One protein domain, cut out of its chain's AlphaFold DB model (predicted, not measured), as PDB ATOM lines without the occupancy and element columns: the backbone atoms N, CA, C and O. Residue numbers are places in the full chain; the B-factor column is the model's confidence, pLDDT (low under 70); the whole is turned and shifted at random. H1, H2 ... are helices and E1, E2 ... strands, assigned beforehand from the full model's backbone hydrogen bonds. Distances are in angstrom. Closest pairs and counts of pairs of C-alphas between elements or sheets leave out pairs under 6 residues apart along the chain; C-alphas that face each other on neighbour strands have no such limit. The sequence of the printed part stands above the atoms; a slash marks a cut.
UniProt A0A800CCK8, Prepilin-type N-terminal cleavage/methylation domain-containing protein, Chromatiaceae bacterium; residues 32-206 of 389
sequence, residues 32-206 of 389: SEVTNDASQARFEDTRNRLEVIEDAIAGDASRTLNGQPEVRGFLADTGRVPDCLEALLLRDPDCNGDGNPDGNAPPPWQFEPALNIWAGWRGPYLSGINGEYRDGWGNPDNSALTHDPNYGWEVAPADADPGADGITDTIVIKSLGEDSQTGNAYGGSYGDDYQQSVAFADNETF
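AT A GLANCE: This is residues 32 to 206 of the 389 residues of the protein "Prepilin-type N-terminal cleavage/methylation domain-containing protein" of Chromatiaceae bacterium (UniProt A0A800CCK8). Little regular structure: one long helix, H1, runs along one side of a body made largely of loops, with hairpin E3-E4 next to its residues 43 to 57, short H2 and H3 near its last residues and small hairpin E1-E2 beyond them. The 175 printed residues have three named helices, then four named strands in two antiparallel sheets; the class is mixed, with 54 residues in named elements. The whole is compact, radius of gyration of the C-alphas 17.3 A, but elongated, 64 by 41 by 37 A.

HOW THE PARTS SIT: H1, residues 32 to 58, touches H2, residues 74 to 78, with residues 56 to 58 alone; closest C-alphas Ile 57 and Phe 74, 4.8 A. H3, residues 85 to 88, is close to H1 but not clearly touching; closest C-alphas Ala 56 and Leu 88, 7.2 A. E1, residues 110 to 112, and E2, residues 117 to 119, form an antiparallel hairpin; N 110 and O 119, 2.9 A. E3, residues 153 to 158, and E4, residues 170 to 175, form another; N 154 and O 174, 2.7 A.

IN THESE COORDINATES: H1 runs 39.6 A from C-alpha 32 (55.288, -6.762, -37.307); E4 runs 17.1 A to C-alpha 175 (38.227, -11.051, -21.297).

THE WHOLE: The printed part has no cut. Low-confidence residues include 193 to 204.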
ATOM      1  N   SER A  32      56.228  -5.631 -37.286       74.00
ATOM      2  CA  SER A  32      55.288  -6.762 -37.307       74.00
ATOM      3  C   SER A  32      55.632  -7.891 -36.328       74.00
ATOM      4  O   SER A  32      54.738  -8.599 -35.876       74.00
ATOM      5  N   GLU A  33      56.912  -8.065 -35.982       71.56
ATOM      6  CA  GLU A  33      57.331  -9.074 -34.998       71.56
ATOM      7  C   GLU A  33      57.047  -8.591 -33.570       71.56
ATOM      8  O   GLU A  33      56.472  -9.325 -32.770       71.56
ATOM      9  N   VAL A  34      57.331  -7.315 -33.279       74.31
ATOM     10  CA  VAL A  34      57.095  -6.713 -31.954       74.31
ATOM     11  C   VAL A  34      55.613  -6.714 -31.567       74.31
ATOM     12  O   VAL A  34      55.290  -6.900 -30.395       74.31
ATOM     13  N   THR A  35      54.699  -6.514 -32.522       72.81
ATOM     14  CA  THR A  35      53.255  -6.553 -32.238       72.81
ATOM     15  C   THR A  35      52.781  -7.950 -31.856       72.81
ATOM     16  O   THR A  35      51.981  -8.080 -30.936       72.81
ATOM     17  N   ASN A  36      53.308  -8.994 -32.500       74.94
ATOM     18  CA  ASN A  36      52.914 -10.372 -32.201       74.94
ATOM     19  C   ASN A  36      53.407 -10.812 -30.816       74.94
ATOM     20  O   ASN A  36      52.642 -11.419 -30.068       74.94
ATOM     21  N   ASP A  37      54.638 -10.442 -30.453       83.00
ATOM     22  CA  ASP A  37      55.201 -10.737 -29.130       83.00
ATOM     23  C   ASP A  37      54.418 -10.027 -28.013       83.00
ATOM     24  O   ASP A  37      54.154 -10.605 -26.957       83.00
ATOM     25  N   ALA A  38      54.002  -8.776 -28.246       86.12
ATOM     26  CA  ALA A  38      53.197  -8.024 -27.288       86.12
ATOM     27  C   ALA A  38      51.802  -8.640 -27.096       86.12
ATOM     28  O   ALA A  38      51.360  -8.791 -25.958       86.12
ATOM     29  N   SER A  39      51.125  -9.026 -28.181       85.56
ATOM     30  CA  SER A  39      49.807  -9.668 -28.108       85.56
ATOM     31  C   SER A  39      49.872 -11.026 -27.410       85.56
ATOM     32  O   SER A  39      49.021 -11.319 -26.573       85.56
ATOM     33  N   GLN A  40      50.912 -11.824 -27.671       87.31
ATOM     34  CA  GLN A  40      51.122 -13.085 -26.959       87.31
ATOM     35  C   GLN A  40      51.325 -12.863 -25.454       87.31
ATOM     36  O   GLN A  40      50.710 -13.554 -24.645       87.31
ATOM     37  N   ALA A  41      52.149 -11.887 -25.064       90.62
ATOM     38  CA  ALA A  41      52.393 -11.594 -23.652       90.62
ATOM     39  C   ALA A  41      51.111 -11.177 -22.912       90.62
ATOM     40  O   ALA A  41      50.881 -11.613 -21.786       90.62
ATOM     41  N   ARG A  42      50.254 -10.366 -23.546       90.75
ATOM     42  CA  ARG A  42      48.957  -9.957 -22.981       90.75
ATOM     43  C   ARG A  42      47.987 -11.120 -22.867       90.75
ATOM     44  O   ARG A  42      47.320 -11.252 -21.851       90.75
ATOM     45  N   PHE A  43      47.947 -11.981 -23.877       89.00
ATOM     46  CA  PHE A  43      47.138 -13.193 -23.857       89.00
ATOM     47  C   PHE A  43      47.544 -14.130 -22.710       89.00
ATOM     48  O   PHE A  43      46.691 -14.614 -21.967       89.00
ATOM     49  N   GLU A  44      48.847 -14.364 -22.529       90.81
ATOM     50  CA  GLU A  44      49.357 -15.174 -21.421       90.81
ATOM     51  C   GLU A  44      49.055 -14.533 -20.057       90.81
ATOM     52  O   GLU A  44      48.669 -15.249 -19.133       90.81
ATOM     53  N   ASP A  45      49.163 -13.205 -19.935       93.00
ATOM     54  CA  ASP A  45      48.779 -12.469 -18.721       93.00
ATOM     55  C   ASP A  45      47.277 -12.605 -18.425       93.00
ATOM     56  O   ASP A  45      46.907 -12.958 -17.309       93.00
ATOM     57  N   THR A  46      46.409 -12.419 -19.424       91.56
ATOM     58  CA  THR A  46      44.956 -12.623 -19.299       91.56
ATOM     59  C   THR A  46      44.632 -14.037 -18.832       91.56
ATOM     60  O   THR A  46      43.874 -14.200 -17.881       91.56
ATOM     61  N   ARG A  47      45.239 -15.068 -19.430       89.75
ATOM     62  CA  ARG A  47      45.023 -16.456 -18.996       89.75
ATOM     63  C   ARG A  47      45.419 -16.663 -17.535       89.75
ATOM     64  O   ARG A  47      44.645 -17.229 -16.774       89.75
ATOM     65  N   ASN A  48      46.605 -16.198 -17.141       92.12
ATOM     66  CA  ASN A  48      47.078 -16.353 -15.763       92.12
ATOM     67  C   ASN A  48      46.175 -15.595 -14.775       92.12
ATOM     68  O   ASN A  48      45.938 -16.056 -13.665       92.12
ATOM     69  N   ARG A  49      45.657 -14.427 -15.168       93.44
ATOM     70  CA  ARG A  49      44.713 -13.665 -14.346       93.44
ATOM     71  C   ARG A  49      43.380 -14.373 -14.197       93.44
ATOM     72  O   ARG A  49      42.833 -14.311 -13.103       93.44
ATOM     73  N   LEU A  50      42.888 -15.026 -15.249       91.31
ATOM     74  CA  LEU A  50      41.654 -15.803 -15.188       91.31
ATOM     75  C   LEU A  50      41.777 -16.946 -14.178       91.31
ATOM     76  O   LEU A  50      40.921 -17.056 -13.314       91.31
ATOM     77  N   GLU A  51      42.876 -17.702 -14.202       90.62
ATOM     78  CA  GLU A  51      43.150 -18.765 -13.219       90.62
ATOM     79  C   GLU A  51      43.138 -18.228 -11.774       90.62
ATOM     80  O   GLU A  51      42.559 -18.824 -10.871       90.62
ATOM     81  N   VAL A  52      43.682 -17.028 -11.546       93.19
ATOM     82  CA  VAL A  52      43.623 -16.379 -10.224       93.19
ATOM     83  C   VAL A  52      42.195 -15.956  -9.844       93.19
ATOM     84  O   VAL A  52      41.847 -15.982  -8.663       93.19
ATOM     85  N   ILE A  53      41.360 -15.562 -10.811       93.50
ATOM     86  CA  ILE A  53      39.934 -15.279 -10.579       93.50
ATOM     87  C   ILE A  53      39.196 -16.573 -10.218       93.50
ATOM     88  O   ILE A  53      38.402 -16.568  -9.277       93.50
ATOM     89  N   GLU A  54      39.487 -17.679 -10.906       90.38
ATOM     90  CA  GLU A  54      38.931 -19.003 -10.606       90.38
ATOM     91  C   GLU A  54      39.216 -19.414  -9.162       90.38
ATOM     92  O   GLU A  54      38.288 -19.676  -8.388       90.38
ATOM     93  N   ASP A  55      40.489 -19.355  -8.770       90.69
ATOM     94  CA  ASP A  55      40.947 -19.650  -7.413       90.69
ATOM     95  C   ASP A  55      40.326 -18.711  -6.367       90.69
ATOM     96  O   ASP A  55      40.062 -19.119  -5.235       90.69
ATOM     97  N   ALA A  56      40.079 -17.443  -6.708       93.75
ATOM     98  CA  ALA A  56      39.448 -16.489  -5.798       93.75
ATOM     99  C   ALA A  56      37.957 -16.788  -5.568       93.75
ATOM    100  O   ALA A  56      37.450 -16.563  -4.462       93.75
ATOM    101  N   ILE A  57      37.255 -17.292  -6.586       92.50
ATOM    102  CA  ILE A  57      35.829 -17.632  -6.511       92.50
ATOM    103  C   ILE A  57      35.635 -18.983  -5.825       92.50
ATOM    104  O   ILE A  57      34.991 -19.040  -4.774       92.50
ATOM    105  N   ALA A  58      36.187 -20.051  -6.404       88.81
ATOM    106  CA  ALA A  58      35.958 -21.425  -5.960       88.81
ATOM    107  C   ALA A  58      36.894 -21.855  -4.821       88.81
ATOM    108  O   ALA A  58      36.512 -22.689  -3.998       88.81
ATOM    109  N   GLY A  59      38.087 -21.259  -4.744       88.31
ATOM    110  CA  GLY A  59      39.152 -21.695  -3.849       88.31
ATOM    111  C   GLY A  59      40.092 -22.721  -4.472       88.31
ATOM    112  O   GLY A  59      39.753 -23.432  -5.411       88.31
ATOM    113  N   ASP A  60      41.273 -22.855  -3.868       83.00
ATOM    114  CA  ASP A  60      42.260 -23.871  -4.235       83.00
ATOM    115  C   ASP A  60      42.093 -25.118  -3.346       83.00
ATOM    116  O   ASP A  60      42.655 -25.208  -2.248       83.00
ATOM    117  N   ALA A  61      41.328 -26.100  -3.832       69.00
ATOM    118  CA  ALA A  61      41.095 -27.367  -3.132       69.00
ATOM    119  C   ALA A  61      42.351 -28.259  -3.025       69.00
ATOM    120  O   ALA A  61      42.350 -29.242  -2.278       69.00
ATOM    121  N   SER A  62      43.434 -27.942  -3.750       74.56
ATOM    122  CA  SER A  62      44.698 -28.685  -3.667       74.56
ATOM    123  C   SER A  62      45.495 -28.340  -2.407       74.56
ATOM    124  O   SER A  62      46.337 -29.127  -1.955       74.56
ATOM    125  N   ARG A  63      45.221 -27.183  -1.794       77.62
ATOM    126  CA  ARG A  63      45.855 -26.793  -0.537       77.62
ATOM    127  C   ARG A  63      45.282 -27.614   0.589       77.62
ATOM    128  O   ARG A  63      44.093 -27.578   0.870       77.62
ATOM    129  N   THR A  64      46.164 -28.310   1.292       81.12
ATOM    130  CA  THR A  64      45.798 -29.001   2.523       81.12
ATOM    131  C   THR A  64      46.501 -28.371   3.715       81.12
ATOM    132  O   THR A  64      47.727 -28.246   3.716       81.12
ATOM    133  N   LEU A  65      45.754 -28.044   4.763       75.50
ATOM    134  CA  LEU A  65      46.290 -27.736   6.085       75.50
ATOM    135  C   LEU A  65      46.180 -28.991   6.941       75.50
ATOM    136  O   LEU A  65      45.092 -29.507   7.172       75.50
ATOM    137  N   ASN A  66      47.317 -29.510   7.408       80.44
ATOM    138  CA  ASN A  66      47.371 -30.739   8.210       80.44
ATOM    139  C   ASN A  66      46.707 -31.959   7.532       80.44
ATOM    140  O   ASN A  66      46.145 -32.818   8.207       80.44
ATOM    141  N   GLY A  67      46.774 -32.038   6.198       76.75
ATOM    142  CA  GLY A  67      46.190 -33.135   5.418       76.75
ATOM    143  C   GLY A  67      44.680 -33.029   5.182       76.75
ATOM    144  O   GLY A  67      44.119 -33.914   4.544       76.75
ATOM    145  N   GLN A  68      44.031 -31.962   5.654       72.69
ATOM    146  CA  GLN A  68      42.648 -31.637   5.309       72.69
ATOM    147  C   GLN A  68      42.632 -30.540   4.243       72.69
ATOM    148  O   GLN A  68      43.389 -29.576   4.396       72.69
ATOM    149  N   PRO A  69      41.815 -30.657   3.184       77.31
ATOM    150  CA  PRO A  69      41.648 -29.591   2.208       77.31
ATOM    151  C   PRO A  69      41.227 -28.294   2.893       77.31
ATOM    152  O   PRO A  69      40.370 -28.277   3.778       77.31
ATOM    153  N   GLU A  70      41.866 -27.207   2.504       82.81
ATOM    154  CA  GLU A  70      41.541 -25.881   2.977       82.81
ATOM    155  C   GLU A  70      40.338 -25.350   2.201       82.81
ATOM    156  O   GLU A  70      40.431 -25.077   1.009       82.81
ATOM    157  N   VAL A  71      39.210 -25.167   2.888       84.62
ATOM    158  CA  VAL A  71      38.054 -24.525   2.265       84.62
ATOM    159  C   VAL A  71      38.190 -23.008   2.351       84.62
ATOM    160  O   VAL A  71      38.147 -22.439   3.446       84.62
ATOM    161  N   ARG A  72      38.371 -22.356   1.204       88.19
ATOM    162  CA  ARG A  72      38.431 -20.896   1.045       88.19
ATOM    163  C   ARG A  72      37.841 -20.499  -0.300       88.19
ATOM    164  O   ARG A  72      37.623 -21.361  -1.135       88.19
ATOM    165  N   GLY A  73      37.624 -19.206  -0.497       92.56
ATOM    166  CA  GLY A  73      37.096 -18.644  -1.740       92.56
ATOM    167  C   GLY A  73      35.792 -17.902  -1.485       92.56
ATOM    168  O   GLY A  73      35.114 -18.144  -0.484       92.56
ATOM    169  N   PHE A  74      35.446 -16.989  -2.386       94.38
ATOM    170  CA  PHE A  74      34.229 -16.188  -2.267       94.38
ATOM    171  C   PHE A  74      32.983 -17.070  -2.143       94.38
ATOM    172  O   PHE A  74      32.142 -16.829  -1.275       94.38
ATOM    173  N   LEU A  75      32.892 -18.123  -2.958       92.00
ATOM    174  CA  LEU A  75      31.765 -19.048  -2.953       92.00
ATOM    175  C   LEU A  75      31.716 -19.866  -1.658       92.00
ATOM    176  O   LEU A  75      30.653 -20.014  -1.063       92.00
ATOM    177  N   ALA A  76      32.867 -20.338  -1.175       92.19
ATOM    178  CA  ALA A  76      32.939 -21.083   0.074       92.19
ATOM    179  C   ALA A  76      32.524 -20.239   1.288       92.19
ATOM    180  O   ALA A  76      31.839 -20.736   2.178       92.19
ATOM    181  N   ASP A  77      32.908 -18.963   1.315       93.94
ATOM    182  CA  ASP A  77      32.685 -18.062   2.448       93.94
ATOM    183  C   ASP A  77      31.285 -17.410   2.425       93.94
ATOM    184  O   ASP A  77      30.686 -17.175   3.482       93.94
ATOM    185  N   THR A  78      30.726 -17.161   1.234       92.69
ATOM    186  CA  THR A  78      29.430 -16.475   1.057       92.69
ATOM    187  C   THR A  78      28.288 -17.384   0.591       92.69
ATOM    188  O   THR A  78      27.122 -17.040   0.759       92.69
ATOM    189  N   GLY A  79      28.573 -18.556   0.035       89.94
ATOM    190  CA  GLY A  79      27.550 -19.454  -0.503       89.94
ATOM    191  C   GLY A  79      26.870 -18.961  -1.784       89.94
ATOM    192  O   GLY A  79      25.789 -19.445  -2.102       89.94
ATOM    193  N   ARG A  80      27.457 -17.992  -2.497       88.00
ATOM    194  CA  ARG A  80      27.015 -17.558  -3.833       88.00
ATOM    195  C   ARG A  80      28.196 -17.189  -4.731       88.00
ATOM    196  O   ARG A  80      29.284 -16.915  -4.227       88.00
ATOM    197  N   VAL A  81      27.975 -17.156  -6.042       89.25
ATOM    198  CA  VAL A  81      28.939 -16.590  -7.001       89.25
ATOM    199  C   VAL A  81      28.927 -15.053  -6.926       89.25
ATOM    200  O   VAL A  81      27.932 -14.474  -6.479       89.25
ATOM    201  N   PRO A  82      30.027 -14.365  -7.284       91.81
ATOM    202  CA  PRO A  82      30.047 -12.905  -7.298       91.81
ATOM    203  C   PRO A  82      29.193 -12.340  -8.443       91.81
ATOM    204  O   PRO A  82      29.219 -12.860  -9.554       91.81
ATOM    205  N   ASP A  83      28.489 -11.234  -8.194       89.81
ATOM    206  CA  ASP A  83      27.675 -10.564  -9.225       89.81
ATOM    207  C   ASP A  83      28.546  -9.795 -10.245       89.81
ATOM    208  O   ASP A  83      28.146  -9.585 -11.389       89.81
ATOM    209  N   CYS A  84      29.750  -9.386  -9.829       92.00
ATOM    210  CA  CYS A  84      30.766  -8.709 -10.634       92.00
ATOM    211  C   CYS A  84      32.171  -8.950 -10.060       92.00
ATOM    212  O   CYS A  84      32.321  -9.409  -8.922       92.00
ATOM    213  N   LEU A  85      33.222  -8.601 -10.808       93.00
ATOM    214  CA  LEU A  85      34.602  -8.844 -10.371       93.00
ATOM    215  C   LEU A  85      35.003  -8.003  -9.149       93.00
ATOM    216  O   LEU A  85      35.764  -8.462  -8.293       93.00
ATOM    217  N   GLU A  86      34.447  -6.800  -9.017       93.56
ATOM    218  CA  GLU A  86      34.664  -5.930  -7.862       93.56
ATOM    219  C   GLU A  86      34.227  -6.564  -6.531       93.56
ATOM    220  O   GLU A  86      34.850  -6.297  -5.505       93.56
ATOM    221  N   ALA A  87      33.264  -7.496  -6.523       94.06
ATOM    222  CA  ALA A  87      32.849  -8.231  -5.317       94.06
ATOM    223  C   ALA A  87      33.982  -9.082  -4.697       94.06
ATOM    224  O   ALA A  87      33.961  -9.430  -3.506       94.06
ATOM    225  N   LEU A  88      34.997  -9.418  -5.499       95.44
ATOM    226  CA  LEU A  88      36.195 -10.124  -5.048       95.44
ATOM    227  C   LEU A  88      37.242  -9.179  -4.438       95.44
ATOM    228  O   LEU A  88      38.142  -9.640  -3.734       95.44
ATOM    229  N   LEU A  89      37.130  -7.871  -4.673       94.94
ATOM    230  CA  LEU A  89      38.044  -6.832  -4.184       94.94
ATOM    231  C   LEU A  89      37.432  -6.045  -3.017       94.94
ATOM    232  O   LEU A  89      38.137  -5.664  -2.082       94.94
ATOM    233  N   LEU A  90      36.120  -5.824  -3.045       94.25
ATOM    234  CA  LEU A  90      35.367  -5.035  -2.079       94.25
ATOM    235  C   LEU A  90      34.157  -5.826  -1.581       94.25
ATOM    236  O   LEU A  90      33.525  -6.573  -2.320       94.25
ATOM    237  N   ARG A  91      33.815  -5.644  -0.302       94.06
ATOM    238  CA  ARG A  91      32.653  -6.312   0.302       94.06
ATOM    239  C   ARG A  91      31.328  -5.812  -0.269       94.06
ATOM    240  O   ARG A  91      30.394  -6.589  -0.404       94.06
ATOM    241  N   ASP A  92      31.239  -4.506  -0.498       93.69
ATOM    242  CA  ASP A  92      30.035  -3.817  -0.965       93.69
ATOM    243  C   ASP A  92      30.364  -3.171  -2.318       93.69
ATOM    244  O   ASP A  92      30.790  -2.012  -2.340       93.69
ATOM    245  N   PRO A  93      30.349  -3.966  -3.404       92.38
ATOM    246  CA  PRO A  93      30.725  -3.510  -4.737       92.38
ATOM    247  C   PRO A  93      29.632  -2.636  -5.370       92.38
ATOM    248  O   PRO A  93      28.482  -2.633  -4.926       92.38
ATOM    249  N   ASP A  94      30.010  -1.919  -6.425       92.12
ATOM    250  CA  ASP A  94      29.105  -1.194  -7.318       92.12
ATOM    251  C   ASP A  94      29.043  -1.946  -8.657       92.12
ATOM    252  O   ASP A  94      29.594  -1.514  -9.670       92.12
ATOM    253  N   CYS A  95      28.410  -3.121  -8.672       90.44
ATOM    254  CA  CYS A  95      28.346  -3.973  -9.860       90.44
ATOM    255  C   CYS A  95      27.525  -3.356 -11.002       90.44
ATOM    256  O   CYS A  95      27.572  -3.858 -12.128       90.44
ATOM    257  N   ASN A  96      26.780  -2.280 -10.741       88.81
ATOM    258  CA  ASN A  96      26.012  -1.561 -11.750       88.81
ATOM    259  C   ASN A  96      26.769  -0.350 -12.350       88.81
ATOM    260  O   ASN A  96      26.385   0.127 -13.422       88.81
ATOM    261  N   GLY A  97      27.849   0.110 -11.708       86.38
ATOM    262  CA  GLY A  97      28.713   1.203 -12.159       86.38
ATOM    263  C   GLY A  97      28.102   2.607 -12.033       86.38
ATOM    264  O   GLY A  97      28.512   3.524 -12.762       86.38
ATOM    265  N   ASP A  98      27.102   2.805 -11.169       87.94
ATOM    266  CA  ASP A  98      26.406   4.085 -10.960       87.94
ATOM    267  C   ASP A  98      27.082   5.009  -9.932       87.94
ATOM    268  O   ASP A  98      26.675   6.165  -9.758       87.94
ATOM    269  N   GLY A  99      28.163   4.541  -9.313       86.75
ATOM    270  CA  GLY A  99      28.943   5.223  -8.291       86.75
ATOM    271  C   GLY A  99      28.471   4.954  -6.862       86.75
ATOM    272  O   GLY A  99      28.992   5.595  -5.941       86.75
ATOM    273  N   ASN A 100      27.497   4.064  -6.650       88.94
ATOM    274  CA  ASN A 100      26.995   3.693  -5.330       88.94
ATOM    275  C   ASN A 100      27.086   2.181  -5.103       88.94
ATOM    276  O   ASN A 100      26.865   1.406  -6.023       88.94
ATOM    277  N   PRO A 101      27.326   1.740  -3.857       89.94
ATOM    278  CA  PRO A 101      27.266   0.321  -3.546       89.94
ATOM    279  C   PRO A 101      25.863  -0.249  -3.792       89.94
ATOM    280  O   PRO A 101      24.864   0.393  -3.450       89.94
ATOM    281  N   ASP A 102      25.791  -1.477  -4.306       86.12
ATOM    282  CA  ASP A 102      24.527  -2.129  -4.677       86.12
ATOM    283  C   ASP A 102      23.613  -2.425  -3.477       86.12
ATOM    284  O   ASP A 102      22.434  -2.745  -3.641       86.12
ATOM    285  N   GLY A 103      24.143  -2.365  -2.250       84.38
ATOM    286  CA  GLY A 103      23.383  -2.634  -1.027       84.38
ATOM    287  C   GLY A 103      23.076  -4.118  -0.795       84.38
ATOM    288  O   GLY A 103      22.400  -4.454   0.175       84.38
ATOM    289  N   ASN A 104      23.615  -5.002  -1.638       82.38
ATOM    290  CA  ASN A 104      23.495  -6.458  -1.536       82.38
ATOM    291  C   ASN A 104      24.763  -7.114  -0.963       82.38
ATOM    292  O   ASN A 104      24.995  -8.307  -1.165       82.38
ATOM    293  N   ALA A 105      25.603  -6.345  -0.264       88.88
ATOM    294  CA  ALA A 105      26.845  -6.840   0.311       88.88
ATOM    295  C   ALA A 105      26.606  -8.036   1.249       88.88
ATOM    296  O   ALA A 105      25.800  -7.923   2.181       88.88
ATOM    297  N   PRO A 106      27.346  -9.149   1.086       91.00
ATOM    298  CA  PRO A 106      27.379 -10.176   2.113       91.00
ATOM    299  C   PRO A 106      27.848  -9.567   3.449       91.00
ATOM    300  O   PRO A 106      28.662  -8.629   3.464       91.00
ATOM    301  N   PRO A 107      27.371 -10.085   4.596       92.88
ATOM    302  CA  PRO A 107      27.808  -9.605   5.899       92.88
ATOM    303  C   PRO A 107      29.329  -9.753   6.045       92.88
ATOM    304  O   PRO A 107      29.928 -10.623   5.409       92.88
ATOM    305  N   PRO A 108      29.991  -8.928   6.876       95.12
ATOM    306  CA  PRO A 108      31.401  -9.146   7.186       95.12
ATOM    307  C   PRO A 108      31.606 -10.531   7.805       95.12
ATOM    308  O   PRO A 108      30.697 -11.052   8.446       95.12
ATOM    309  N   TRP A 109      32.812 -11.085   7.665       95.19
ATOM    310  CA  TRP A 109      33.199 -12.332   8.323       95.19
ATOM    311  C   TRP A 109      32.875 -12.302   9.819       95.19
ATOM    312  O   TRP A 109      33.520 -11.595  10.601       95.19
ATOM    313  N   GLN A 110      31.860 -13.064  10.205       94.62
ATOM    314  CA  GLN A 110      31.281 -13.047  11.536       94.62
ATOM    315  C   GLN A 110      30.987 -14.461  12.018       94.62
ATOM    316  O   GLN A 110      30.731 -15.380  11.242       94.62
ATOM    317  N   PHE A 111      31.061 -14.626  13.332       93.44
ATOM    318  CA  PHE A 111      30.758 -15.878  13.998       93.44
ATOM    319  C   PHE A 111      29.251 -15.988  14.221       93.44
ATOM    320  O   PHE A 111      28.674 -15.085  14.824       93.44
ATOM    321  N   GLU A 112      28.646 -17.085  13.771       92.44
ATOM    322  CA  GLU A 112      27.262 -17.463  14.057       92.44
ATOM    323  C   GLU A 112      27.234 -18.313  15.339       92.44
ATOM    324  O   GLU A 112      27.601 -19.495  15.298       92.44
ATOM    325  N   PRO A 113      26.839 -17.746  16.498       89.94
ATOM    326  CA  PRO A 113      26.921 -18.449  17.772       89.94
ATOM    327  C   PRO A 113      25.996 -19.659  17.853       89.94
ATOM    328  O   PRO A 113      26.325 -20.601  18.572       89.94
ATOM    329  N   ALA A 114      24.868 -19.654  17.135       87.75
ATOM    330  CA  ALA A 114      23.943 -20.781  17.141       87.75
ATOM    331  C   ALA A 114      24.590 -22.033  16.536       87.75
ATOM    332  O   ALA A 114      24.463 -23.115  17.098       87.75
ATOM    333  N   LEU A 115      25.331 -21.871  15.437       90.00
ATOM    334  CA  LEU A 115      25.958 -22.968  14.692       90.00
ATOM    335  C   LEU A 115      27.420 -23.219  15.080       90.00
ATOM    336  O   LEU A 115      28.004 -24.220  14.667       90.00
ATOM    337  N   ASN A 116      28.029 -22.314  15.853       91.44
ATOM    338  CA  ASN A 116      29.458 -22.311  16.173       91.44
ATOM    339  C   ASN A 116      30.367 -22.234  14.921       91.44
ATOM    340  O   ASN A 116      31.508 -22.696  14.938       91.44
ATOM    341  N   ILE A 117      29.884 -21.650  13.821       91.81
ATOM    342  CA  ILE A 117      30.599 -21.548  12.537       91.81
ATOM    343  C   ILE A 117      30.816 -20.074  12.187       91.81
ATOM    344  O   ILE A 117      30.020 -19.214  12.551       91.81
ATOM    345  N   TRP A 118      31.894 -19.771  11.466       93.19
ATOM    346  CA  TRP A 118      32.096 -18.456  10.864       93.19
ATOM    347  C   TRP A 118      31.586 -18.421   9.419       93.19
ATOM    348  O   TRP A 118      31.766 -19.385   8.671       93.19
ATOM    349  N   ALA A 119      30.974 -17.309   9.026       92.31
ATOM    350  CA  ALA A 119      30.471 -17.083   7.676       92.31
ATOM    351  C   ALA A 119      30.530 -15.600   7.297       92.31
ATOM    352  O   ALA A 119      30.766 -14.732   8.143       92.31
ATOM    353  N   GLY A 120      30.304 -15.315   6.018       93.88
ATOM    354  CA  GLY A 120      30.275 -13.964   5.475       93.88
ATOM    355  C   GLY A 120      31.500 -13.672   4.625       93.88
ATOM    356  O   GLY A 120      32.283 -14.548   4.281       93.88
ATOM    357  N   TRP A 121      31.684 -12.415   4.263       95.81
ATOM    358  CA  TRP A 121      32.789 -11.992   3.422       95.81
ATOM    359  C   TRP A 121      34.086 -11.893   4.224       95.81
ATOM    360  O   TRP A 121      34.230 -11.037   5.104       95.81
ATOM    361  N   ARG A 122      35.034 -12.772   3.898       95.25
ATOM    362  CA  ARG A 122      36.376 -12.854   4.491       95.25
ATOM    363  C   ARG A 122      37.445 -12.113   3.679       95.25
ATOM    364  O   ARG A 122      38.577 -11.997   4.148       95.25
ATOM    365  N   GLY A 123      37.078 -11.653   2.479       87.88
ATOM    366  CA  GLY A 123      37.953 -11.034   1.482       87.88
ATOM    367  C   GLY A 123      38.568  -9.690   1.899       87.88
ATOM    368  O   GLY A 123      38.345  -9.232   3.018       87.88
ATOM    369  N   PRO A 124      39.382  -9.046   1.044       94.75
ATOM    370  CA  PRO A 124      39.457  -9.232  -0.408       94.75
ATOM    371  C   PRO A 124      40.054 -10.580  -0.828       94.75
ATOM    372  O   PRO A 124      41.007 -11.062  -0.219       94.75
ATOM    373  N   TYR A 125      39.474 -11.184  -1.865       95.38
ATOM    374  CA  TYR A 125      39.896 -12.459  -2.464       95.38
ATOM    375  C   TYR A 125      40.851 -12.253  -3.643       95.38
ATOM    376  O   TYR A 125      41.688 -13.108  -3.913       95.38
ATOM    377  N   LEU A 126      40.768 -11.093  -4.299       95.19
ATOM    378  CA  LEU A 126      41.721 -10.637  -5.304       95.19
ATOM    379  C   LEU A 126      42.549  -9.459  -4.790       95.19
ATOM    380  O   LEU A 126      42.180  -8.759  -3.847       95.19
ATOM    381  N   SER A 127      43.686  -9.215  -5.436       93.06
ATOM    382  CA  SER A 127      44.487  -8.014  -5.211       93.06
ATOM    383  C   SER A 127      44.847  -7.391  -6.551       93.06
ATOM    384  O   SER A 127      45.580  -7.972  -7.347       93.06
ATOM    385  N   GLY A 128      44.285  -6.212  -6.795       86.56
ATOM    386  CA  GLY A 128      44.503  -5.421  -7.997       86.56
ATOM    387  C   GLY A 128      45.502  -4.281  -7.803       86.56
ATOM    388  O   GLY A 128      45.784  -3.854  -6.679       86.56
ATOM    389  N   ILE A 129      46.002  -3.727  -8.908       82.62
ATOM    390  CA  ILE A 129      46.757  -2.467  -8.878       82.62
ATOM    391  C   ILE A 129      45.734  -1.341  -8.721       82.62
ATOM    392  O   ILE A 129      44.789  -1.262  -9.493       82.62
ATOM    393  N   ASN A 130      45.906  -0.485  -7.711       85.56
ATOM    394  CA  ASN A 130      44.949   0.578  -7.357       85.56
ATOM    395  C   ASN A 130      43.524   0.087  -7.031       85.56
ATOM    396  O   ASN A 130      42.590   0.875  -7.086       85.56
ATOM    397  N   GLY A 131      43.362  -1.186  -6.653       84.38
ATOM    398  CA  GLY A 131      42.041  -1.763  -6.393       84.38
ATOM    399  C   GLY A 131      41.297  -2.213  -7.651       84.38
ATOM    400  O   GLY A 131      40.119  -2.508  -7.551       84.38
ATOM    401  N   GLU A 132      41.974  -2.305  -8.800       89.88
ATOM    402  CA  GLU A 132      41.400  -2.769 -10.066       89.88
ATOM    403  C   GLU A 132      42.082  -4.061 -10.527       89.88
ATOM    404  O   GLU A 132      43.315  -4.178 -10.475       89.88
ATOM    405  N   TYR A 133      41.306  -5.026 -11.025       93.12
ATOM    406  CA  TYR A 133      41.831  -6.301 -11.524       93.12
ATOM    407  C   TYR A 133      41.641  -6.442 -13.040       93.12
ATOM    408  O   TYR A 133      40.909  -7.302 -13.523       93.12
ATOM    409  N   ARG A 134      42.311  -5.562 -13.794       92.56
ATOM    410  CA  ARG A 134      42.202  -5.506 -15.260       92.56
ATOM    411  C   ARG A 134      42.724  -6.757 -15.956       92.56
ATOM    412  O   ARG A 134      43.623  -7.425 -15.438       92.56
ATOM    413  N   ASP A 135      42.188  -7.031 -17.139       90.75
ATOM    414  CA  ASP A 135      42.739  -8.021 -18.063       90.75
ATOM    415  C   ASP A 135      44.102  -7.587 -18.647       90.75
ATOM    416  O   ASP A 135      44.584  -6.472 -18.420       90.75
ATOM    417  N   GLY A 136      44.766  -8.483 -19.385       90.62
ATOM    418  CA  GLY A 136      46.082  -8.214 -19.977       90.62
ATOM    419  C   GLY A 136      46.064  -7.156 -21.089       90.62
ATOM    420  O   GLY A 136      47.120  -6.646 -21.473       90.62
ATOM    421  N   TRP A 137      44.887  -6.799 -21.607       89.88
ATOM    422  CA  TRP A 137      44.717  -5.823 -22.686       89.88
ATOM    423  C   TRP A 137      44.623  -4.389 -22.178       89.88
ATOM    424  O   TRP A 137      44.943  -3.457 -22.919       89.88
ATOM    425  N   GLY A 138      44.285  -4.213 -20.898       88.25
ATOM    426  CA  GLY A 138      44.125  -2.894 -20.297       88.25
ATOM    427  C   GLY A 138      42.903  -2.184 -20.858       88.25
ATOM    428  O   GLY A 138      42.951  -0.972 -21.085       88.25
ATOM    429  N   ASN A 139      41.840  -2.950 -21.112       86.12
ATOM    430  CA  ASN A 139      40.591  -2.428 -21.634       86.12
ATOM    431  C   ASN A 139      40.084  -1.276 -20.743       86.12
ATOM    432  O   ASN A 139      40.140  -1.382 -19.508       86.12
ATOM    433  N   PRO A 140      39.687  -0.139 -21.346       73.94
ATOM    434  CA  PRO A 140      39.231   1.022 -20.600       73.94
ATOM    435  C   PRO A 140      37.848   0.762 -20.010       73.94
ATOM    436  O   PRO A 140      37.081  -0.041 -20.536       73.94
ATOM    437  N   ASP A 141      37.518   1.507 -18.959       73.12
ATOM    438  CA  ASP A 141      36.192   1.430 -18.357       73.12
ATOM    439  C   ASP A 141      35.129   1.772 -19.405       73.12
ATOM    440  O   ASP A 141      35.298   2.687 -20.227       73.12
ATOM    441  N   ASN A 142      34.026   1.027 -19.395       68.50
ATOM    442  CA  ASN A 142      32.916   1.282 -20.295       68.50
ATOM    443  C   ASN A 142      32.433   2.730 -20.122       68.50
ATOM    444  O   ASN A 142      31.881   3.094 -19.091       68.50
ATOM    445  N   SER A 143      32.592   3.544 -21.170       60.16
ATOM    446  CA  SER A 143      32.256   4.977 -21.157       60.16
ATOM    447  C   SER A 143      30.794   5.312 -20.816       60.16
ATOM    448  O   SER A 143      30.471   6.484 -20.614       60.16
ATOM    449  N   ALA A 144      29.904   4.315 -20.799       70.00
ATOM    450  CA  ALA A 144      28.514   4.469 -20.383       70.00
ATOM    451  C   ALA A 144      28.318   4.440 -18.855       70.00
ATOM    452  O   ALA A 144      27.270   4.888 -18.389       70.00
ATOM    453  N   LEU A 145      29.293   3.928 -18.100       73.06
ATOM    454  CA  LEU A 145      29.264   3.828 -16.643       73.06
ATOM    455  C   LEU A 145      30.179   4.876 -16.005       73.06
ATOM    456  O   LEU A 145      31.073   5.430 -16.650       73.06
ATOM    457  N   THR A 146      29.951   5.162 -14.725       77.56
ATOM    458  CA  THR A 146      30.850   6.027 -13.945       77.56
ATOM    459  C   THR A 146      32.190   5.328 -13.689       77.56
ATOM    460  O   THR A 146      33.219   5.992 -13.576       77.56
ATOM    461  N   HIS A 147      32.156   3.997 -13.619       83.38
ATOM    462  CA  HIS A 147      33.261   3.072 -13.370       83.38
ATOM    463  C   HIS A 147      32.873   1.687 -13.926       83.38
ATOM    464  O   HIS A 147      31.684   1.375 -13.993       83.38
ATOM    465  N   ASP A 148      33.846   0.884 -14.365       88.56
ATOM    466  CA  ASP A 148      33.616  -0.492 -14.824       88.56
ATOM    467  C   ASP A 148      33.957  -1.498 -13.707       88.56
ATOM    468  O   ASP A 148      35.139  -1.781 -13.479       88.56
ATOM    469  N   PRO A 149      32.952  -2.096 -13.041       90.44
ATOM    470  CA  PRO A 149      33.169  -3.027 -11.932       90.44
ATOM    471  C   PRO A 149      33.772  -4.367 -12.357       90.44
ATOM    472  O   PRO A 149      34.141  -5.182 -11.507       90.44
ATOM    473  N   ASN A 150      33.872  -4.616 -13.663       91.94
ATOM    474  CA  ASN A 150      34.470  -5.825 -14.200       91.94
ATOM    475  C   ASN A 150      35.832  -5.582 -14.848       91.94
ATOM    476  O   ASN A 150      36.443  -6.544 -15.285       91.94
ATOM    477  N   TYR A 151      36.359  -4.356 -14.863       91.50
ATOM    478  CA  TYR A 151      37.743  -4.054 -15.251       91.50
ATOM    479  C   TYR A 151      38.178  -4.657 -16.610       91.50
ATOM    480  O   TYR A 151      39.289  -5.179 -16.733       91.50
ATOM    481  N   GLY A 152      37.325  -4.616 -17.636       89.38
ATOM    482  CA  GLY A 152      37.630  -5.222 -18.943       89.38
ATOM    483  C   GLY A 152      37.336  -6.724 -19.059       89.38
ATOM    484  O   GLY A 152      37.677  -7.344 -20.068       89.38
ATOM    485  N   TRP A 153      36.691  -7.306 -18.050       90.75
ATOM    486  CA  TRP A 153      36.115  -8.643 -18.098       90.75
ATOM    487  C   TRP A 153      34.607  -8.565 -18.379       90.75
ATOM    488  O   TRP A 153      33.898  -7.698 -17.880       90.75
ATOM    489  N   GLU A 154      34.083  -9.494 -19.164       88.25
ATOM    490  CA  GLU A 154      32.661  -9.801 -19.208       88.25
ATOM    491  C   GLU A 154      32.364 -10.796 -18.085       88.25
ATOM    492  O   GLU A 154      32.912 -11.899 -18.073       88.25
ATOM    493  N   VAL A 155      31.495 -10.404 -17.154       87.94
ATOM    494  CA  VAL A 155      30.997 -11.272 -16.086       87.94
ATOM    495  C   VAL A 155      29.497 -11.440 -16.281       87.94
ATOM    496  O   VAL A 155      28.739 -10.475 -16.211       87.94
ATOM    497  N   ALA A 156      29.079 -12.668 -16.563       82.94
ATOM    498  CA  ALA A 156      27.686 -13.025 -16.770       82.94
ATOM    499  C   ALA A 156      27.287 -14.092 -15.739       82.94
ATOM    500  O   ALA A 156      27.492 -15.285 -15.993       82.94
ATOM    501  N   PRO A 157      26.753 -13.690 -14.569       74.06
ATOM    502  CA  PRO A 157      26.047 -14.621 -13.705       74.06
ATOM    503  C   PRO A 157      24.849 -15.189 -14.473       74.06
ATOM    504  O   PRO A 157      24.075 -14.444 -15.082       74.06
ATOM    505  N   ALA A 158      24.710 -16.506 -14.468       67.38
ATOM    506  CA  ALA A 158      23.611 -17.211 -15.098       67.38
ATOM    507  C   ALA A 158      23.010 -18.197 -14.095       67.38
ATOM    508  O   ALA A 158      23.719 -18.875 -13.366       67.38
ATOM    509  N   ASP A 159      21.689 -18.271 -14.088       65.88
ATOM    510  CA  ASP A 159      20.957 -19.395 -13.514       65.88
ATOM    511  C   ASP A 159      20.692 -20.341 -14.692       65.88
ATOM    512  O   ASP A 159      19.757 -20.143 -15.479       65.88
ATOM    513  N   ALA A 160      21.673 -21.202 -14.970       57.50
ATOM    514  CA  ALA A 160      21.684 -22.073 -16.146       57.50
ATOM    515  C   ALA A 160      21.284 -23.518 -15.809       57.50
ATOM    516  O   ALA A 160      21.290 -24.371 -16.708       57.50
ATOM    517  N   ASP A 161      20.935 -23.782 -14.551       59.53
ATOM    518  CA  ASP A 161      20.642 -25.111 -14.051       59.53
ATOM    519  C   ASP A 161      19.257 -25.615 -14.528       59.53
ATOM    520  O   ASP A 161      18.340 -24.853 -14.870       59.53
ATOM    521  N   PRO A 162      19.067 -26.940 -14.623       42.91
ATOM    522  CA  PRO A 162      17.760 -27.548 -14.809       42.91
ATOM    523  C   PRO A 162      17.048 -27.728 -13.455       42.91
ATOM    524  O   PRO A 162      16.641 -28.839 -13.130       42.91
ATOM    525  N   GLY A 163      16.864 -26.662 -12.676       53.97
ATOM    526  CA  GLY A 163      16.223 -26.725 -11.357       53.97
ATOM    527  C   GLY A 163      15.302 -25.547 -11.058       53.97
ATOM    528  O   GLY A 163      14.257 -25.744 -10.427       53.97
ATOM    529  N   ALA A 164      15.619 -24.349 -11.571       53.75
ATOM    530  CA  ALA A 164      14.935 -23.102 -11.207       53.75
ATOM    531  C   ALA A 164      14.778 -22.981  -9.681       53.75
ATOM    532  O   ALA A 164      13.723 -22.587  -9.167       53.75
ATOM    533  N   ASP A 165      15.822 -23.373  -8.954       60.19
ATOM    534  CA  ASP A 165      15.871 -23.284  -7.499       60.19
ATOM    535  C   ASP A 165      16.051 -21.825  -7.022       60.19
ATOM    536  O   ASP A 165      15.910 -21.525  -5.831       60.19
ATOM    537  N   GLY A 166      16.264 -20.907  -7.977       63.44
ATOM    538  CA  GLY A 166      16.418 -19.474  -7.777       63.44
ATOM    539  C   GLY A 166      17.801 -19.091  -7.259       63.44
ATOM    540  O   GLY A 166      17.960 -17.971  -6.762       63.44
ATOM    541  N   ILE A 167      18.775 -20.001  -7.324       63.94
ATOM    542  CA  ILE A 167      20.160 -19.772  -6.940       63.94
ATOM    543  C   ILE A 167      20.975 -19.569  -8.212       63.94
ATOM    544  O   ILE A 167      21.196 -20.483  -8.987       63.94
ATOM    545  N   THR A 168      21.496 -18.358  -8.402       69.88
ATOM    546  CA  THR A 168      22.537 -18.133  -9.406       69.88
ATOM    547  C   THR A 168      23.794 -18.900  -8.990       69.88
ATOM    548  O   THR A 168      24.511 -18.484  -8.073       69.88
ATOM    549  N   ASP A 169      24.054 -20.018  -9.649       70.62
ATOM    550  CA  ASP A 169      25.133 -20.956  -9.342       70.62
ATOM    551  C   ASP A 169      26.173 -21.070 -10.468       70.62
ATOM    552  O   ASP A 169      27.320 -21.455 -10.225       70.62
ATOM    553  N   THR A 170      25.819 -20.615 -11.671       77.00
ATOM    554  CA  THR A 170      26.718 -20.512 -12.813       77.00
ATOM    555  C   THR A 170      27.222 -19.076 -12.964       77.00
ATOM    556  O   THR A 170      26.478 -18.095 -12.908       77.00
ATOM    557  N   ILE A 171      28.515 -18.920 -13.220       83.44
ATOM    558  CA  ILE A 171      29.100 -17.640 -13.624       83.44
ATOM    559  C   ILE A 171      30.024 -17.881 -14.802       83.44
ATOM    560  O   ILE A 171      30.754 -18.867 -14.820       83.44
ATOM    561  N   VAL A 172      29.948 -16.993 -15.791       84.88
ATOM    562  CA  VAL A 172      30.806 -16.995 -16.974       84.88
ATOM    563  C   VAL A 172      31.676 -15.750 -16.947       84.88
ATOM    564  O   VAL A 172      31.156 -14.637 -16.889       84.88
ATOM    565  N   ILE A 173      32.993 -15.946 -17.018       87.19
ATOM    566  CA  ILE A 173      33.983 -14.864 -17.039       87.19
ATOM    567  C   ILE A 173      34.793 -14.946 -18.329       87.19
ATOM    568  O   ILE A 173      35.302 -16.014 -18.673       87.19
ATOM    569  N   LYS A 174      34.900 -13.828 -19.052       87.25
ATOM    570  CA  LYS A 174      35.669 -13.712 -20.301       87.25
ATOM    571  C   LYS A 174      36.410 -12.383 -20.349       87.25
ATOM    572  O   LYS A 174      35.921 -11.396 -19.823       87.25
ATOM    573  N   SER A 175      37.576 -12.334 -20.985       88.56
ATOM    574  CA  SER A 175      38.227 -11.051 -21.297       88.56
ATOM    575  C   SER A 175      37.657 -10.493 -22.599       88.56
ATOM    576  O   SER A 175      37.410 -11.268 -23.522       88.56
ATOM    577  N   LEU A 176      37.504  -9.168 -22.669       86.38
ATOM    578  CA  LEU A 176      37.045  -8.438 -23.860       86.38
ATOM    579  C   LEU A 176      38.134  -8.272 -24.944       86.38
ATOM    580  O   LEU A 176      37.974  -7.468 -25.859       86.38
ATOM    581  N   GLY A 177      39.284  -8.940 -24.791       87.38
ATOM    582  CA  GLY A 177      40.325  -8.981 -25.818       87.38
ATOM    583  C   GLY A 177      40.903  -7.611 -26.188       87.38
ATOM    584  O   GLY A 177      40.909  -6.673 -25.394       87.38
ATOM    585  N   GLU A 178      41.440  -7.495 -27.403       86.06
ATOM    586  CA  GLU A 178      42.035  -6.255 -27.922       86.06
ATOM    587  C   GLU A 178      40.990  -5.213 -28.352       86.06
ATOM    588  O   GLU A 178      41.284  -4.016 -28.376       86.06
ATOM    589  N   ASP A 179      39.789  -5.649 -28.733       83.25
ATOM    590  CA  ASP A 179      38.767  -4.784 -29.323       83.25
ATOM    591  C   ASP A 179      37.809  -4.158 -28.299       83.25
ATOM    592  O   ASP A 179      37.028  -3.269 -28.663       83.25
ATOM    593  N   SER A 180      37.910  -4.570 -27.031       84.06
ATOM    594  CA  SER A 180      37.053  -4.134 -25.931       84.06
ATOM    595  C   SER A 180      35.560  -4.418 -26.185       84.06
ATOM    596  O   SER A 180      34.704  -3.658 -25.719       84.06
ATOM    597  N   GLN A 181      35.218  -5.454 -26.960       80.81
ATOM    598  CA  GLN A 181      33.840  -5.799 -27.315       80.81
ATOM    599  C   GLN A 181      33.448  -7.188 -26.819       80.81
ATOM    600  O   GLN A 181      34.214  -8.135 -26.849       80.81
ATOM    601  N   THR A 182      32.192  -7.327 -26.400       77.69
ATOM    602  CA  THR A 182      31.630  -8.631 -26.047       77.69
ATOM    603  C   THR A 182      31.313  -9.449 -27.298       77.69
ATOM    604  O   THR A 182      30.545  -9.004 -28.157       77.69
ATOM    605  N   GLY A 183      31.776 -10.699 -27.346       67.25
ATOM    606  CA  GLY A 183      31.196 -11.726 -28.212       67.25
ATOM    607  C   GLY A 183      31.902 -11.930 -29.547       67.25
ATOM    608  O   GLY A 183      31.306 -12.523 -30.456       67.25
ATOM    609  N   ASN A 184      33.166 -11.524 -29.678       60.62
ATOM    610  CA  ASN A 184      33.969 -11.877 -30.842       60.62
ATOM    611  C   ASN A 184      34.560 -13.279 -30.678       60.62
ATOM    612  O   ASN A 184      35.740 -13.510 -30.444       60.62
ATOM    613  N   ALA A 185      33.683 -14.264 -30.893       53.72
ATOM    614  CA  ALA A 185      34.010 -15.682 -30.812       53.72
ATOM    615  C   ALA A 185      34.923 -16.203 -31.954       53.72
ATOM    616  O   ALA A 185      35.164 -17.410 -32.057       53.72
ATOM    617  N   TYR A 186      35.422 -15.345 -32.846       46.44
ATOM    618  CA  TYR A 186      36.045 -15.780 -34.094       46.44
ATOM    619  C   TYR A 186      37.454 -15.226 -34.276       46.44
ATOM    620  O   TYR A 186      37.601 -14.104 -34.744       46.44
ATOM    621  N   GLY A 187      38.467 -16.084 -34.103       48.34
ATOM    622  CA  GLY A 187      39.700 -15.863 -34.858       48.34
ATOM    623  C   GLY A 187      40.965 -16.622 -34.480       48.34
ATOM    624  O   GLY A 187      41.849 -16.664 -35.321       48.34
ATOM    625  N   GLY A 188      41.107 -17.258 -33.314       56.44
ATOM    626  CA  GLY A 188      42.360 -17.963 -32.971       56.44
ATOM    627  C   GLY A 188      43.622 -17.079 -33.008       56.44
ATOM    628  O   GLY A 188      44.737 -17.605 -33.055       56.44
ATOM    629  N   SER A 189      43.448 -15.757 -33.025       64.62
ATOM    630  CA  SER A 189      44.499 -14.757 -32.906       64.62
ATOM    631  C   SER A 189      44.665 -14.389 -31.437       64.62
ATOM    632  O   SER A 189      43.725 -14.483 -30.653       64.62
ATOM    633  N   TYR A 190      45.857 -13.940 -31.047       64.38
ATOM    634  CA  TYR A 190      46.106 -13.521 -29.669       64.38
ATOM    635  C   TYR A 190      45.211 -12.355 -29.225       64.38
ATOM    636  O   TYR A 190      44.959 -12.253 -28.035       64.38
ATOM    637  N   GLY A 191      44.743 -11.510 -30.153       63.09
ATOM    638  CA  GLY A 191      43.908 -10.334 -29.862       63.09
ATOM    639  C   GLY A 191      42.410 -10.601 -29.684       63.09
ATOM    640  O   GLY A 191      41.688  -9.674 -29.328       63.09
ATOM    641  N   ASP A 192      41.939 -11.825 -29.923       73.00
ATOM    642  CA  ASP A 192      40.517 -12.158 -29.773       73.00
ATOM    643  C   ASP A 192      40.146 -12.373 -28.292       73.00
ATOM    644  O   ASP A 192      41.016 -12.647 -27.458       73.00
ATOM    645  N   ASP A 193      38.846 -12.312 -27.982       67.75
ATOM    646  CA  ASP A 193      38.301 -12.643 -26.660       67.75
ATOM    647  C   ASP A 193      38.870 -13.976 -26.160       67.75
ATOM    648  O   ASP A 193      38.801 -15.009 -26.845       67.75
ATOM    649  N   TYR A 194      39.405 -13.984 -24.935       68.88
ATOM    650  CA  TYR A 194      39.844 -15.231 -24.315       68.88
ATOM    651  C   TYR A 194      38.609 -16.063 -23.950       68.88
ATOM    652  O   TYR A 194      37.985 -15.874 -22.910       68.88
ATOM    653  N   GLN A 195      38.243 -16.972 -24.856       62.94
ATOM    654  CA  GLN A 195      37.008 -17.760 -24.821       62.94
ATOM    655  C   GLN A 195      37.007 -18.935 -23.852       62.94
ATOM    656  O   GLN A 195      36.026 -19.680 -23.830       62.94
ATOM    657  N   GLN A 196      38.068 -19.146 -23.070       61.53
ATOM    658  CA  GLN A 196      37.964 -20.099 -21.975       61.53
ATOM    659  C   GLN A 196      37.062 -19.463 -20.919       61.53
ATOM    660  O   GLN A 196      37.520 -18.809 -19.996       61.53
ATOM    661  N   SER A 197      35.754 -19.600 -21.120       56.62
ATOM    662  CA  SER A 197      34.778 -19.347 -20.086       56.62
ATOM    663  C   SER A 197      35.051 -20.358 -18.996       56.62
ATOM    664  O   SER A 197      34.921 -21.565 -19.225       56.62
ATOM    665  N   VAL A 198      35.382 -19.864 -17.818       59.44
ATOM    666  CA  VAL A 198      35.101 -20.613 -16.604       59.44
ATOM    667  C   VAL A 198      33.592 -20.637 -16.535       59.44
ATOM    668  O   VAL A 198      32.977 -19.612 -16.272       59.44
ATOM    669  N   ALA A 199      32.998 -21.745 -16.950       58.84
ATOM    670  CA  ALA A 199      31.637 -22.050 -16.581       58.84
ATOM    671  C   ALA A 199      31.802 -22.944 -15.374       58.84
ATOM    672  O   ALA A 199      32.171 -24.107 -15.516       58.84
ATOM    673  N   PHE A 200      31.616 -22.373 -14.196       65.50
ATOM    674  CA  PHE A 200      31.541 -23.195 -13.012       65.50
ATOM    675  C   PHE A 200      30.234 -23.981 -13.093       65.50
ATOM    676  O   PHE A 200      29.168 -23.434 -12.829       65.50
ATOM    677  N   ALA A 201      30.314 -25.212 -13.589       58.56
ATOM    678  CA  ALA A 201      29.161 -26.090 -13.696       58.56
ATOM    679  C   ALA A 201      28.749 -26.595 -12.305       58.56
ATOM    680  O   ALA A 201      29.576 -26.659 -11.390       58.56
ATOM    681  N   ASP A 202      27.500 -27.039 -12.173       58.06
ATOM    682  CA  ASP A 202      26.845 -27.459 -10.921       58.06
ATOM    683  C   ASP A 202      27.608 -28.550 -10.140       58.06
ATOM    684  O   ASP A 202      27.331 -28.798  -8.969       58.06
ATOM    685  N   ASN A 203      28.575 -29.221 -10.771       61.03
ATOM    686  CA  ASN A 203      29.423 -30.256 -10.179       61.03
ATOM    687  C   ASN A 203      30.881 -29.830  -9.910       61.03
ATOM    688  O   ASN A 203      31.635 -30.609  -9.319       61.03
ATOM    689  N   GLU A 204      31.292 -28.639 -10.349       66.75
ATOM    690  CA  GLU A 204      32.623 -28.067 -10.114       66.75
ATOM    691  C   GLU A 204      32.603 -27.063  -8.959       66.75
ATOM    692  O   GLU A 204      33.506 -27.076  -8.122       66.75
ATOM    693  N   THR A 205      31.559 -26.237  -8.863       72.38
ATOM    694  CA  THR A 205      31.382 -25.267  -7.769       72.38
ATOM    695  C   THR A 205      30.429 -25.733  -6.703       72.38
ATOM    696  O   THR A 205      30.703 -25.512  -5.527       72.38
ATOM    697  N   PHE A 206      29.332 -26.373  -7.084       82.44
ATOM    698  CA  PHE A 206      28.338 -26.859  -6.146       82.44
ATOM    699  C   PHE A 206      28.511 -28.356  -5.910       82.44
ATOM    700  O   PHE A 206      29.152 -29.090  -6.666       82.44
TER     701      PHE A 206